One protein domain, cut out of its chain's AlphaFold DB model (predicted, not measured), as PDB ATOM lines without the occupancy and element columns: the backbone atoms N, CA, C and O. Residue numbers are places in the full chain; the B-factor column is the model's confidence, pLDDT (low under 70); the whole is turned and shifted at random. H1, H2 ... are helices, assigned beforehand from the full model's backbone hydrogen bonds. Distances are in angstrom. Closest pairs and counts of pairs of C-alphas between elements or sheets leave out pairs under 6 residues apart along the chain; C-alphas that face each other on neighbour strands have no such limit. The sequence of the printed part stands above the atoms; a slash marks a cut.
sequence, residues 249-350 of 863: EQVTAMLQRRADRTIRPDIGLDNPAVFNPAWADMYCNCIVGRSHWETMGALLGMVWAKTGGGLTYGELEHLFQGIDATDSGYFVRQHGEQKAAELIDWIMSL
ATOM      1  N   GLU A 249       8.220   4.810  74.715       76.94
ATOM      2  CA  GLU A 249       6.776   5.052  74.732       76.94
ATOM      3  C   GLU A 249       6.139   4.635  76.063       76.94
ATOM      4  O   GLU A 249       5.394   5.417  76.651       76.94
ATOM      5  N   GLN A 250       6.484   3.458  76.596       75.19
ATOM      6  CA  GLN A 250       6.025   3.002  77.913       75.19
ATOM      7  C   GLN A 250       6.511   3.930  79.033       75.19
ATOM      8  O   GLN A 250       5.733   4.280  79.923       75.19
ATOM      9  N   VAL A 251       7.768   4.384  78.969       75.69
ATOM     10  CA  VAL A 251       8.328   5.359  79.919       75.69
ATOM     11  C   VAL A 251       7.592   6.695  79.817       75.69
ATOM     12  O   VAL A 251       7.210   7.263  80.838       75.69
ATOM     13  N   THR A 252       7.336   7.184  78.602       84.06
ATOM     14  CA  THR A 252       6.601   8.440  78.381       84.06
ATOM     15  C   THR A 252       5.168   8.347  78.904       84.06
ATOM     16  O   THR A 252       4.722   9.242  79.619       84.06
ATOM     17  N   ALA A 253       4.465   7.246  78.628       81.62
ATOM     18  CA  ALA A 253       3.112   7.009  79.122       81.62
ATOM     19  C   ALA A 253       3.069   6.901  80.656       81.62
ATOM     20  O   ALA A 253       2.174   7.452  81.296       81.62
ATOM     21  N   MET A 254       4.062   6.248  81.268       82.94
ATOM     22  CA  MET A 254       4.209   6.193  82.726       82.94
ATOM     23  C   MET A 254       4.427   7.591  83.324       82.94
ATOM     24  O   MET A 254       3.777   7.942  84.308       82.94
ATOM     25  N   LEU A 255       5.303   8.409  82.729       83.12
ATOM     26  CA  LEU A 255       5.551   9.786  83.173       83.12
ATOM     27  C   LEU A 255       4.311  10.675  83.021       83.12
ATOM     28  O   LEU A 255       4.016  11.458  83.922       83.12
ATOM     29  N   GLN A 256       3.559  10.527  81.926       87.81
ATOM     30  CA  GLN A 256       2.295  11.236  81.717       87.81
ATOM     31  C   GLN A 256       1.261  10.872  82.788       87.81
ATOM     32  O   GLN A 256       0.720  11.771  83.424       87.81
ATOM     33  N   ARG A 257       1.052   9.576  83.069       90.75
ATOM     34  CA  ARG A 257       0.136   9.130  84.137       90.75
ATOM     35  C   ARG A 257       0.554   9.640  85.514       90.75
ATOM     36  O   ARG A 257      -0.298  10.050  86.294       90.75
ATOM     37  N   ARG A 258       1.860   9.649  85.806       88.06
ATOM     38  CA  ARG A 258       2.413  10.179  87.065       88.06
ATOM     39  C   ARG A 258       2.216  11.685  87.224       88.06
ATOM     40  O   ARG A 258       2.075  12.153  88.352       88.06
ATOM     41  N   ALA A 259       2.229  12.438  86.127       89.06
ATOM     42  CA  ALA A 259       1.977  13.878  86.135       89.06
ATOM     43  C   ALA A 259       0.477  14.216  86.190       89.06
ATOM     44  O   ALA A 259       0.106  15.288  86.667       89.06
ATOM     45  N   ASP A 260      -0.381  13.310  85.724       94.31
ATOM     46  CA  ASP A 260      -1.823  13.512  85.666       94.31
ATOM     47  C   ASP A 260      -2.476  13.387  87.056       94.31
ATOM     48  O   ASP A 260      -2.406  12.359  87.733       94.31
ATOM     49  N   ARG A 261      -3.098  14.485  87.497       97.19
ATOM     50  CA  ARG A 261      -3.818  14.613  88.775       97.19
ATOM     51  C   ARG A 261      -5.342  14.587  88.596       97.19
ATOM     52  O   ARG A 261      -6.066  14.817  89.560       97.19
ATOM     53  N   THR A 262      -5.840  14.361  87.381       95.94
ATOM     54  CA  THR A 262      -7.278  14.262  87.117       95.94
ATOM     55  C   THR A 262      -7.851  12.965  87.684       95.94
ATOM     56  O   THR A 262      -7.147  11.963  87.787       95.94
ATOM     57  N   ILE A 263      -9.127  13.003  88.079       97.31
ATOM     58  CA  ILE A 263      -9.872  11.864  88.627       97.31
ATOM     59  C   ILE A 263     -11.108  11.677  87.753       97.31
ATOM     60  O   ILE A 263     -11.934  12.592  87.660       97.31
ATOM     61  N   ARG A 264     -11.249  10.521  87.093       96.94
ATOM     62  CA  ARG A 264     -12.494  10.208  86.382       96.94
ATOM     63  C   ARG A 264     -13.648   9.996  87.383       96.94
ATOM     64  O   ARG A 264     -13.421   9.430  88.452       96.94
ATOM     65  N   PRO A 265     -14.887  10.409  87.056       94.19
ATOM     66  CA  PRO A 265     -16.017  10.347  87.992       94.19
ATOM     67  C   PRO A 265     -16.393   8.938  88.468       94.19
ATOM     68  O   PRO A 265     -17.040   8.802  89.498       94.19
ATOM     69  N   ASP A 266     -16.039   7.905  87.704       94.69
ATOM     70  CA  ASP A 266     -16.326   6.504  88.007       94.69
ATOM     71  C   ASP A 266     -15.234   5.828  88.853       94.69
ATOM     72  O   ASP A 266     -15.374   4.660  89.206       94.69
ATOM     73  N   ILE A 267     -14.151   6.525  89.202       97.00
ATOM     74  CA  ILE A 267     -13.084   5.967  90.038       97.00
ATOM     75  C   ILE A 267     -13.466   6.107  91.508       97.00
ATOM     76  O   ILE A 267     -13.462   7.202  92.062       97.00
ATOM     77  N   GLY A 268     -13.750   4.978  92.151       94.62
ATOM     78  CA  GLY A 268     -14.122   4.917  93.560       94.62
ATOM     79  C   GLY A 268     -14.082   3.490  94.101       94.62
ATOM     80  O   GLY A 268     -13.956   2.523  93.345       94.62
ATOM     81  N   LEU A 269     -14.184   3.351  95.427       96.19
ATOM     82  CA  LEU A 269     -14.234   2.039  96.093       96.19
ATOM     83  C   LEU A 269     -15.533   1.270  95.817       96.19
ATOM     84  O   LEU A 269     -15.607   0.064  96.038       96.19
ATOM     85  N   ASP A 270     -16.558   1.975  95.355       94.31
ATOM     86  CA  ASP A 270     -17.864   1.458  94.968       94.31
ATOM     87  C   ASP A 270     -17.914   0.966  93.514       94.31
ATOM     88  O   ASP A 270     -18.870   0.283  93.148       94.31
ATOM     89  N   ASN A 271     -16.888   1.241  92.697       94.50
ATOM     90  CA  ASN A 271     -16.807   0.734  91.330       94.50
ATOM     91  C   ASN A 271     -16.103  -0.640  91.281       94.50
ATOM     92  O   ASN A 271     -14.869  -0.698  91.335       94.50
ATOM     93  N   PRO A 272     -16.834  -1.756  91.074       88.88
ATOM     94  CA  PRO A 272     -16.259  -3.100  91.060       88.88
ATOM     95  C   PRO A 272     -15.291  -3.359  89.900       88.88
ATOM     96  O   PRO A 272     -14.526  -4.327  89.970       88.88
ATOM     97  N   ALA A 273     -15.295  -2.534  88.846       86.12
ATOM     98  CA  ALA A 273     -14.314  -2.611  87.763       86.12
ATOM     99  C   ALA A 273     -12.928  -2.110  88.204       86.12
ATOM    100  O   ALA A 273     -11.919  -2.582  87.692       86.12
ATOM    101  N   VAL A 274     -12.875  -1.226  89.204       92.00
ATOM    102  CA  VAL A 274     -11.645  -0.611  89.725       92.00
ATOM    103  C   VAL A 274     -11.238  -1.248  91.054       92.00
ATOM    104  O   VAL A 274     -10.103  -1.693  91.217       92.00
ATOM    105  N   PHE A 275     -12.181  -1.363  91.988       93.38
ATOM    106  CA  PHE A 275     -11.953  -1.835  93.349       93.38
ATOM    107  C   PHE A 275     -12.909  -2.986  93.674       93.38
ATOM    108  O   PHE A 275     -14.124  -2.839  93.601       93.38
ATOM    109  N   ASN A 276     -12.392  -4.172  94.008       86.31
ATOM    110  CA  ASN A 276     -13.262  -5.295  94.368       86.31
ATOM    111  C   ASN A 276     -13.914  -5.031  95.743       86.31
ATOM    112  O   ASN A 276     -13.177  -4.871  96.715       86.31
ATOM    113  N   PRO A 277     -15.254  -5.074  95.881       82.69
ATOM    114  CA  PRO A 277     -15.916  -4.856  97.170       82.69
ATOM    115  C   PRO A 277     -15.446  -5.801  98.287       82.69
ATOM    116  O   PRO A 277     -15.447  -5.421  99.454       82.69
ATOM    117  N   ALA A 278     -14.976  -7.008  97.946       77.56
ATOM    118  CA  ALA A 278     -14.403  -7.950  98.913       77.56
ATOM    119  C   ALA A 278     -13.103  -7.447  99.576       77.56
ATOM    120  O   ALA A 278     -12.652  -8.025 100.565       77.56
ATOM    121  N   TRP A 279     -12.484  -6.390  99.040       88.31
ATOM    122  CA  TRP A 279     -11.271  -5.779  99.577       88.31
ATOM    123  C   TRP A 279     -11.542  -4.700 100.630       88.31
ATOM    124  O   TRP A 279     -10.609  -4.309 101.328       88.31
ATOM    125  N   ALA A 280     -12.786  -4.227 100.772       83.94
ATOM    126  CA  ALA A 280     -13.123  -3.065 101.603       83.94
ATOM    127  C   ALA A 280     -12.654  -3.209 103.063       83.94
ATOM    128  O   ALA A 280     -12.106  -2.272 103.635       83.94
ATOM    129  N   ASP A 281     -12.769  -4.413 103.625       81.69
ATOM    130  CA  ASP A 281     -12.382  -4.686 105.011       81.69
ATOM    131  C   ASP A 281     -10.916  -5.130 105.158       81.69
ATOM    132  O   ASP A 281     -10.442  -5.392 106.263       81.69
ATOM    133  N   MET A 282     -10.162  -5.282 104.066       85.69
ATOM    134  CA  MET A 282      -8.793  -5.808 104.133       85.69
ATOM    135  C   MET A 282      -7.851  -4.852 104.862       85.69
ATOM    136  O   MET A 282      -7.004  -5.299 105.641       85.69
ATOM    137  N   TYR A 283      -8.023  -3.548 104.643       88.06
ATOM    138  CA  TYR A 283      -7.144  -2.525 105.197       88.06
ATOM    139  C   TYR A 283      -7.260  -2.420 106.721       88.06
ATOM    140  O   TYR A 283      -6.269  -2.637 107.419       88.06
ATOM    141  N   CYS A 284      -8.476  -2.224 107.242       81.69
ATOM    142  CA  CYS A 284      -8.738  -2.136 108.685       81.69
ATOM    143  C   CYS A 284      -8.393  -3.432 109.448       81.69
ATOM    144  O   CYS A 284      -8.136  -3.409 110.650       81.69
ATOM    145  N   ASN A 285      -8.330  -4.575 108.753       73.31
ATOM    146  CA  ASN A 285      -7.964  -5.868 109.334       73.31
ATOM    147  C   ASN A 285      -6.471  -6.233 109.207       73.31
ATOM    148  O   ASN A 285      -6.094  -7.328 109.643       73.31
ATOM    149  N   CYS A 286      -5.621  -5.369 108.630       74.12
ATOM    150  CA  CYS A 286      -4.174  -5.596 108.466       74.12
ATOM    151  C   CYS A 286      -3.832  -6.981 107.880       74.12
ATOM    152  O   CYS A 286      -3.014  -7.725 108.434       74.12
ATOM    153  N   ILE A 287      -4.511  -7.387 106.807       57.53
ATOM    154  CA  ILE A 287      -4.471  -8.782 106.352       57.53
ATOM    155  C   ILE A 287      -3.095  -9.241 105.833       57.53
ATOM    156  O   ILE A 287      -2.817 -10.438 105.889       57.53
ATOM    157  N   VAL A 288      -2.227  -8.324 105.386       44.75
ATOM    158  CA  VAL A 288      -0.868  -8.638 104.920       44.75
ATOM    159  C   VAL A 288       0.126  -8.291 106.020       44.75
ATOM    160  O   VAL A 288       0.198  -7.146 106.469       44.75
ATOM    161  N   GLY A 289       0.843  -9.307 106.512       41.62
ATOM    162  CA  GLY A 289       1.935  -9.152 107.483       41.62
ATOM    163  C   GLY A 289       1.559  -8.506 108.826       41.62
ATOM    164  O   GLY A 289       2.435  -8.252 109.652       41.62
ATOM    165  N   ARG A 290       0.262  -8.282 109.091       65.25
ATOM    166  CA  ARG A 290      -0.249  -7.481 110.220       65.25
ATOM    167  C   ARG A 290       0.232  -6.024 110.197       65.25
ATOM    168  O   ARG A 290       0.389  -5.412 111.252       65.25
ATOM    169  N   SER A 291       0.468  -5.479 109.006       81.81
ATOM    170  CA  SER A 291       0.982  -4.127 108.793       81.81
ATOM    171  C   SER A 291       0.050  -3.339 107.876       81.81
ATOM    172  O   SER A 291      -0.225  -3.768 106.754       81.81
ATOM    173  N   HIS A 292      -0.399  -2.160 108.318       83.75
ATOM    174  CA  HIS A 292      -1.145  -1.227 107.462       83.75
ATOM    175  C   HIS A 292      -0.312  -0.789 106.248       83.75
ATOM    176  O   HIS A 292      -0.866  -0.614 105.167       83.75
ATOM    177  N   TRP A 293       1.017  -0.698 106.385       87.69
ATOM    178  CA  TRP A 293       1.911  -0.378 105.271       87.69
ATOM    179  C   TRP A 293       1.849  -1.436 104.167       87.69
ATOM    180  O   TRP A 293       1.569  -1.130 103.009       87.69
ATOM    181  N   GLU A 294       2.076  -2.697 104.537       77.19
ATOM    182  CA  GLU A 294       2.105  -3.813 103.585       77.19
ATOM    183  C   GLU A 294       0.711  -4.090 103.019       77.19
ATOM    184  O   GLU A 294       0.571  -4.391 101.837       77.19
ATOM    185  N   THR A 295      -0.330  -3.923 103.840       82.31
ATOM    186  CA  THR A 295      -1.721  -4.104 103.413       82.31
ATOM    187  C   THR A 295      -2.157  -3.016 102.429       82.31
ATOM    188  O   THR A 295      -2.769  -3.342 101.417       82.31
ATOM    189  N   MET A 296      -1.807  -1.744 102.661       95.69
ATOM    190  CA  MET A 296      -2.089  -0.661 101.709       95.69
ATOM    191  C   MET A 296      -1.331  -0.856 100.393       95.69
ATOM    192  O   MET A 296      -1.921  -0.733  99.322       95.69
ATOM    193  N   GLY A 297      -0.043  -1.217 100.460       87.50
ATOM    194  CA  GLY A 297       0.748  -1.514  99.266       87.50
ATOM    195  C   GLY A 297       0.163  -2.670  98.454       87.50
ATOM    196  O   GLY A 297       0.060  -2.572  97.235       87.50
ATOM    197  N   ALA A 298      -0.302  -3.729  99.122       79.81
ATOM    198  CA  ALA A 298      -0.978  -4.842  98.463       79.81
ATOM    199  C   ALA A 298      -2.309  -4.420  97.821       79.81
ATOM    200  O   ALA A 298      -2.558  -4.766  96.671       79.81
ATOM    201  N   LEU A 299      -3.149  -3.650  98.523       90.38
ATOM    202  CA  LEU A 299      -4.435  -3.175  97.995       90.38
ATOM    203  C   LEU A 299      -4.257  -2.296  96.756       90.38
ATOM    204  O   LEU A 299      -4.898  -2.545  95.737       90.38
ATOM    205  N   LEU A 300      -3.352  -1.317  96.812       95.25
ATOM    206  CA  LEU A 300      -3.047  -0.477  95.656       95.25
ATOM    207  C   LEU A 300      -2.421  -1.276  94.511       95.25
ATOM    208  O   LEU A 300      -2.751  -1.023  93.358       95.25
ATOM    209  N   GLY A 301      -1.580  -2.270  94.810       87.06
ATOM    210  CA  GLY A 301      -1.027  -3.181  93.808       87.06
ATOM    211  C   GLY A 301      -2.104  -4.008  93.102       87.06
ATOM    212  O   GLY A 301      -2.077  -4.131  91.880       87.06
ATOM    213  N   MET A 302      -3.101  -4.509  93.840       85.56
ATOM    214  CA  MET A 302      -4.238  -5.234  93.259       85.56
ATOM    215  C   MET A 302      -5.100  -4.336  92.373       85.56
ATOM    216  O   MET A 302      -5.522  -4.760  91.300       85.56
ATOM    217  N   VAL A 303      -5.349  -3.096  92.795       93.31
ATOM    218  CA  VAL A 303      -6.083  -2.113  91.986       93.31
ATOM    219  C   VAL A 303      -5.293  -1.742  90.728       93.31
ATOM    220  O   VAL A 303      -5.856  -1.703  89.633       93.31
ATOM    221  N   TRP A 304      -3.981  -1.539  90.858       93.12
ATOM    222  CA  TRP A 304      -3.080  -1.269  89.739       93.12
ATOM    223  C   TRP A 304      -3.096  -2.406  88.719       93.12
ATOM    224  O   TRP A 304      -3.333  -2.167  87.542       93.12
ATOM    225  N   ALA A 305      -2.948  -3.655  89.165       83.25
ATOM    226  CA  ALA A 305      -3.017  -4.822  88.290       83.25
ATOM    227  C   ALA A 305      -4.394  -4.960  87.624       83.25
ATOM    228  O   ALA A 305      -4.489  -5.114  86.408       83.25
ATOM    229  N   LYS A 306      -5.474  -4.833  88.403       87.50
ATOM    230  CA  LYS A 306      -6.855  -4.979  87.920       87.50
ATOM    231  C   LYS A 306      -7.227  -3.970  86.834       87.50
ATOM    232  O   LYS A 306      -8.022  -4.278  85.954       87.50
ATOM    233  N   THR A 307      -6.655  -2.776  86.898       91.19
ATOM    234  CA  THR A 307      -6.902  -1.695  85.936       91.19
ATOM    235  C   THR A 307      -5.905  -1.688  84.778       91.19
ATOM    236  O   THR A 307      -5.897  -0.739  83.993       91.19
ATOM    237  N   GLY A 308      -5.033  -2.700  84.680       86.94
ATOM    238  CA  GLY A 308      -3.955  -2.725  83.692       86.94
ATOM    239  C   GLY A 308      -3.012  -1.523  83.830       86.94
ATOM    240  O   GLY A 308      -2.553  -0.978  82.830       86.94
ATOM    241  N   GLY A 309      -2.807  -1.032  85.058       89.94
ATOM    242  CA  GLY A 309      -2.075   0.195  85.395       89.94
ATOM    243  C   GLY A 309      -2.473   1.419  84.571       89.94
ATOM    244  O   GLY A 309      -1.655   2.303  84.308       89.94
ATOM    245  N   GLY A 310      -3.740   1.469  84.154       92.44
ATOM    246  CA  GLY A 310      -4.331   2.575  83.408       92.44
ATOM    247  C   GLY A 310      -4.753   3.757  84.281       92.44
ATOM    248  O   GLY A 310      -5.388   4.676  83.769       92.44
ATOM    249  N   LEU A 311      -4.449   3.735  85.581       95.94
ATOM    250  CA  LEU A 311      -4.812   4.806  86.507       95.94
ATOM    251  C   LEU A 311      -3.817   5.968  86.439       95.94
ATOM    252  O   LEU A 311      -2.600   5.770  86.343       95.94
ATOM    253  N   THR A 312      -4.340   7.189  86.518       97.38
ATOM    254  CA  THR A 312      -3.529   8.392  86.747       97.38
ATOM    255  C   THR A 312      -3.054   8.436  88.202       97.38
ATOM    256  O   THR A 312      -3.553   7.704  89.063       97.38
ATOM    257  N   TYR A 313      -2.100   9.314  88.517       97.25
ATOM    258  CA  TYR A 313      -1.711   9.527  89.912       97.25
ATOM    259  C   TYR A 313      -2.891  10.054  90.734       97.25
ATOM    260  O   TYR A 313      -3.116   9.569  91.838       97.25
ATOM    261  N   GLY A 314      -3.653  11.018  90.199       97.12
ATOM    262  CA  GLY A 314      -4.824  11.575  90.889       97.12
ATOM    263  C   GLY A 314      -5.854  10.504  91.248       97.12
ATOM    264  O   GLY A 314      -6.393  10.499  92.351       97.12
ATOM    265  N   GLU A 315      -6.075   9.543  90.353       98.12
ATOM    266  CA  GLU A 315      -6.980   8.413  90.575       98.12
ATOM    267  C   GLU A 315      -6.468   7.443  91.639       98.12
ATOM    268  O   GLU A 315      -7.223   7.046  92.528       98.12
ATOM    269  N   LEU A 316      -5.188   7.071  91.578       97.25
ATOM    270  CA  LEU A 316      -4.594   6.155  92.552       97.25
ATOM    271  C   LEU A 316      -4.502   6.798  93.946       97.25
ATOM    272  O   LEU A 316      -4.735   6.129  94.952       97.25
ATOM    273  N   GLU A 317      -4.241   8.104  94.008       97.94
ATOM    274  CA  GLU A 317      -4.307   8.912  95.228       97.94
ATOM    275  C   GLU A 317      -5.733   8.987  95.788       97.94
ATOM    276  O   GLU A 317      -5.925   8.786  96.987       97.94
ATOM    277  N   HIS A 318      -6.742   9.198  94.937       97.88
ATOM    278  CA  HIS A 318      -8.146   9.197  95.348       97.88
ATOM    279  C   HIS A 318      -8.561   7.856  95.970       97.88
ATOM    280  O   HIS A 318      -9.170   7.817  97.041       97.88
ATOM    281  N   LEU A 319      -8.167   6.745  95.342       97.81
ATOM    282  CA  LEU A 319      -8.406   5.396  95.857       97.81
ATOM    283  C   LEU A 319      -7.654   5.142  97.167       97.81
ATOM    284  O   LEU A 319      -8.249   4.622  98.108       97.81
ATOM    285  N   PHE A 320      -6.383   5.548  97.264       98.00
ATOM    286  CA  PHE A 320      -5.610   5.480  98.508       98.00
ATOM    287  C   PHE A 320      -6.327   6.217  99.646       98.00
ATOM    288  O   PHE A 320      -6.491   5.655 100.726       98.00
ATOM    289  N   GLN A 321      -6.792   7.447  99.407       97.62
ATOM    290  CA  GLN A 321      -7.508   8.244 100.405       97.62
ATOM    291  C   GLN A 321      -8.827   7.582 100.808       97.62
ATOM    292  O   GLN A 321      -9.147   7.538 101.994       97.62
ATOM    293  N   GLY A 322      -9.563   7.028  99.840       97.06
ATOM    294  CA  GLY A 322     -10.772   6.254 100.099       97.06
ATOM    295  C   GLY A 322     -10.499   5.053 101.005       97.06
ATOM    296  O   GLY A 322     -11.211   4.860 101.991       97.06
ATOM    297  N   ILE A 323      -9.455   4.269 100.710       96.88
ATOM    298  CA  ILE A 323      -9.059   3.103 101.514       96.88
ATOM    299  C   ILE A 323      -8.625   3.561 102.904       96.88
ATOM    300  O   ILE A 323      -9.099   3.019 103.899       96.88
ATOM    301  N   ASP A 324      -7.764   4.572 103.001       97.25
ATOM    302  CA  ASP A 324      -7.247   5.024 104.291       97.25
ATOM    303  C   ASP A 324      -8.360   5.599 105.180       97.25
ATOM    304  O   ASP A 324      -8.377   5.374 106.393       97.25
ATOM    305  N   ALA A 325      -9.352   6.267 104.584       96.31
ATOM    306  CA  ALA A 325     -10.531   6.769 105.283       96.31
ATOM    307  C   ALA A 325     -11.365   5.657 105.944       96.31
ATOM    308  O   ALA A 325     -11.989   5.918 106.975       96.31
ATOM    309  N   THR A 326     -11.330   4.418 105.432       94.06
ATOM    310  CA  THR A 326     -12.003   3.273 106.081       94.06
ATOM    311  C   THR A 326     -11.440   2.963 107.471       94.06
ATOM    312  O   THR A 326     -12.169   2.450 108.316       94.06
ATOM    313  N   ASP A 327     -10.189   3.355 107.745       93.31
ATOM    314  CA  ASP A 327      -9.566   3.307 109.075       93.31
ATOM    315  C   ASP A 327      -9.246   4.717 109.610       93.31
ATOM    316  O   ASP A 327      -8.223   5.003 110.240       93.31
ATOM    317  N   SER A 328     -10.160   5.653 109.339       94.00
ATOM    318  CA  SER A 328     -10.095   7.041 109.806       94.00
ATOM    319  C   SER A 328      -8.818   7.797 109.392       94.00
ATOM    320  O   SER A 328      -8.402   8.716 110.097       94.00
ATOM    321  N   GLY A 329      -8.164   7.419 108.293       94.19
ATOM    322  CA  GLY A 329      -6.911   8.024 107.833       94.19
ATOM    323  C   GLY A 329      -5.677   7.538 108.603       94.19
ATOM    324  O   GLY A 329      -4.809   8.337 108.966       94.19
ATOM    325  N   TYR A 330      -5.635   6.264 109.008       94.12
ATOM    326  CA  TYR A 330      -4.530   5.707 109.795       94.12
ATOM    327  C   TYR A 330      -3.170   5.885 109.112       94.12
ATOM    328  O   TYR A 330      -2.234   6.357 109.761       94.12
ATOM    329  N   PHE A 331      -3.050   5.551 107.827       95.44
ATOM    330  CA  PHE A 331      -1.793   5.568 107.084       95.44
ATOM    331  C   PHE A 331      -1.186   6.957 107.115       95.44
ATOM    332  O   PHE A 331      -0.040   7.120 107.531       95.44
ATOM    333  N   VAL A 332      -1.957   7.968 106.707       95.75
ATOM    334  CA  VAL A 332      -1.467   9.345 106.626       95.75
ATOM    335  C   VAL A 332      -1.113   9.864 108.014       95.75
ATOM    336  O   VAL A 332      -0.060  10.473 108.185       95.75
ATOM    337  N   ARG A 333      -1.916   9.562 109.044       94.56
ATOM    338  CA  ARG A 333      -1.605   9.972 110.424       94.56
ATOM    339  C   ARG A 333      -0.337   9.323 110.980       94.56
ATOM    340  O   ARG A 333       0.364   9.962 111.757       94.56
ATOM    341  N   GLN A 334      -0.057   8.066 110.634       91.44
ATOM    342  CA  GLN A 334       1.073   7.309 111.192       91.44
ATOM    343  C   GLN A 334       2.360   7.434 110.379       91.44
ATOM    344  O   GLN A 334       3.452   7.420 110.945       91.44
ATOM    345  N   HIS A 335       2.247   7.526 109.057       82.12
ATOM    346  CA  HIS A 335       3.377   7.496 108.132       82.12
ATOM    347  C   HIS A 335       3.607   8.840 107.427       82.12
ATOM    348  O   HIS A 335       4.722   9.090 106.972       82.12
ATOM    349  N   GLY A 336       2.610   9.728 107.398       91.06
ATOM    350  CA  GLY A 336       2.670  11.037 106.746       91.06
ATOM    351  C   GLY A 336       2.309  10.997 105.257       91.06
ATOM    352  O   GLY A 336       2.410   9.964 104.594       91.06
ATOM    353  N   GLU A 337       1.920  12.152 104.712       92.56
ATOM    354  CA  GLU A 337       1.531  12.309 103.299       92.56
ATOM    355  C   GLU A 337       2.677  11.989 102.331       92.56
ATOM    356  O   GLU A 337       2.463  11.362 101.299       92.56
ATOM    357  N   GLN A 338       3.918  12.333 102.694       87.38
ATOM    358  CA  GLN A 338       5.089  12.018 101.872       87.38
ATOM    359  C   GLN A 338       5.235  10.507 101.646       87.38
ATOM    360  O   GLN A 338       5.534  10.063 100.543       87.38
ATOM    361  N   LYS A 339       4.996   9.700 102.682       80.88
ATOM    362  CA  LYS A 339       5.086   8.242 102.595       80.88
ATOM    363  C   LYS A 339       3.948   7.633 101.780       80.88
ATOM    364  O   LYS A 339       4.160   6.614 101.129       80.88
ATOM    365  N   ALA A 340       2.770   8.255 101.799       91.56
ATOM    366  CA  ALA A 340       1.673   7.897 100.909       91.56
ATOM    367  C   ALA A 340       2.045   8.167  99.442       91.56
ATOM    368  O   ALA A 340       1.908   7.277  98.607       91.56
ATOM    369  N   ALA A 341       2.611   9.344  99.155       90.12
ATOM    370  CA  ALA A 341       3.094   9.699  97.821       90.12
ATOM    371  C   ALA A 341       4.197   8.747  97.328       90.12
ATOM    372  O   ALA A 341       4.123   8.257  96.207       90.12
ATOM    373  N   GLU A 342       5.172   8.407  98.181       83.94
ATOM    374  CA  GLU A 342       6.221   7.423  97.865       83.94
ATOM    375  C   GLU A 342       5.638   6.043  97.521       83.94
ATOM    376  O   GLU A 342       6.128   5.374  96.609       83.94
ATOM    377  N   LEU A 343       4.597   5.607  98.239       89.00
ATOM    378  CA  LEU A 343       3.936   4.333  97.973       89.00
ATOM    379  C   LEU A 343       3.190   4.358  96.632       89.00
ATOM    380  O   LEU A 343       3.335   3.424  95.848       89.00
ATOM    381  N   ILE A 344       2.430   5.420  96.356       94.12
ATOM    382  CA  ILE A 344       1.722   5.619  95.081       94.12
ATOM    383  C   ILE A 344       2.727   5.632  93.924       94.12
ATOM    384  O   ILE A 344       2.561   4.889  92.956       94.12
ATOM    385  N   ASP A 345       3.819   6.388  94.054       87.50
ATOM    386  CA  ASP A 345       4.885   6.430  93.055       87.50
ATOM    387  C   ASP A 345       5.504   5.049  92.830       87.50
ATOM    388  O   ASP A 345       5.723   4.656  91.680       87.50
ATOM    389  N   TRP A 346       5.767   4.296  93.900       88.38
ATOM    390  CA  TRP A 346       6.281   2.935  93.792       88.38
ATOM    391  C   TRP A 346       5.312   2.026  93.029       88.38
ATOM    392  O   TRP A 346       5.741   1.377  92.077       88.38
ATOM    393  N   ILE A 347       4.017   2.038  93.360       89.88
ATOM    394  CA  ILE A 347       2.997   1.244  92.656       89.88
ATOM    395  C   ILE A 347       2.955   1.594  91.167       89.88
ATOM    396  O   ILE A 347       3.003   0.700  90.328       89.88
ATOM    397  N   MET A 348       2.969   2.882  90.821       90.50
ATOM    398  CA  MET A 348       2.945   3.326  89.422       90.50
ATOM    399  C   MET A 348       4.226   2.996  88.641       90.50
ATOM    400  O   MET A 348       4.231   3.092  87.414       90.50
ATOM    401  N   SER A 349       5.319   2.645  89.329       81.94
ATOM    402  CA  SER A 349       6.552   2.158  88.691       81.94
ATOM    403  C   SER A 349       6.531   0.662  88.390       81.94
ATOM    404  O   SER A 349       7.413   0.170  87.685       81.94
ATOM    405  N   LEU A 350       5.554  -0.070  88.935       79.50
ATOM    406  CA  LEU A 350       5.434  -1.500  88.699       79.50
ATOM    407  C   LEU A 350       4.993  -1.741  87.247       79.50
ATOM    408  O   LEU A 350       4.063  -1.082  86.770       79.50
TER     409      LEU A 350
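What this domain is: This is residues 249 to 350 of the 863 residues of an uncharacterized protein of Methylobacterium sp. AMS5 (UniProt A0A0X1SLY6). Three helices, H2, H3 and H5, make the core, their centres in a triangle and their lines crossed rather than parallel. The short H4 lies crosswise at one end of this core, and H1 is at the opposite end, meeting H3 and H5 near its last turn. A long stretch with no named element, residues 260 to 291, leads round the outside of the core from H1 to H2. The printed part has 102 residues, 57 of them in five named helices, in the order H1, H2, H3, H4, H5, with no named strand; the class is all helix. It is compact, with a radius of gyration of the C-alphas of 12.8 A and spans of 39 by 28 by 22 A.

Where its parts are: H2, the longest helix, holds residues 292 to 306 and measures 20.7 A from C-alpha 292 at (-1.145, -1.227, 107.462) to C-alpha 306. H3, residues 313 to 325, measures 17.9 A, and H5, residues 337 to 348, 16.6 A, ending with C-alpha 348 at (2.945, 3.326, 89.422). H4 holds residues 330 to 335 and measures 8.3 A. H1, residues 249 to 259, measures 15.2 A and begins with C-alpha 249 at (6.776, 5.052, 74.732).

How they stand to each other: H2 touches H3 with residues 296 to 300 alone, the closest C-alphas being those of Leu 300 and Phe 320, 7.1 A apart; they run opposite ways at a steep tilt of 45 degrees. H5 touches H2 with residues 343 to 348 alone, closest at the C-alphas of Gly 301 and Ile 347, 6.1 A; they run the same way at 35.4 degrees, only just a steep tilt. H3 touches H5 with residues 313 to 317 alone, closest at the C-alphas of Leu 316 and Ile 344, 6.8 A, opposite ways at a steep tilt of 56 degrees. The helix packing is mostly crossed, with one of four pairs at a shallow tilt. H4 touches H5 only at the corner, and only just, with 3 pairs of C-alphas within 8 A; the closest are those of Val 332 and Ala 340, 6.7 A, and the helices are about perpendicular at 84 degrees. H4 touches H3 likewise only at the corner, and only just, with 3 such pairs, closest at the C-alphas of Asp 324 and Phe 331, 6.2 A. H1 and H3 touch only at their ends, and only just, with 3 such pairs, closest at the C-alphas of Arg 258 and Tyr 313, 5.1 A. H1 is apart from H2 and H4. In each of the five helices every O i to N i+4 pair is within hydrogen-bond range.

The domain as a whole: The two C-alphas farthest apart are those of Glu 249 and Asn 285, 39.2 A. The printed part has no cut. The link from H1 to H2, 32 residues, is long. Mean pLDDT of the printed part is 88.2, and residues 287 to 290 are under 70.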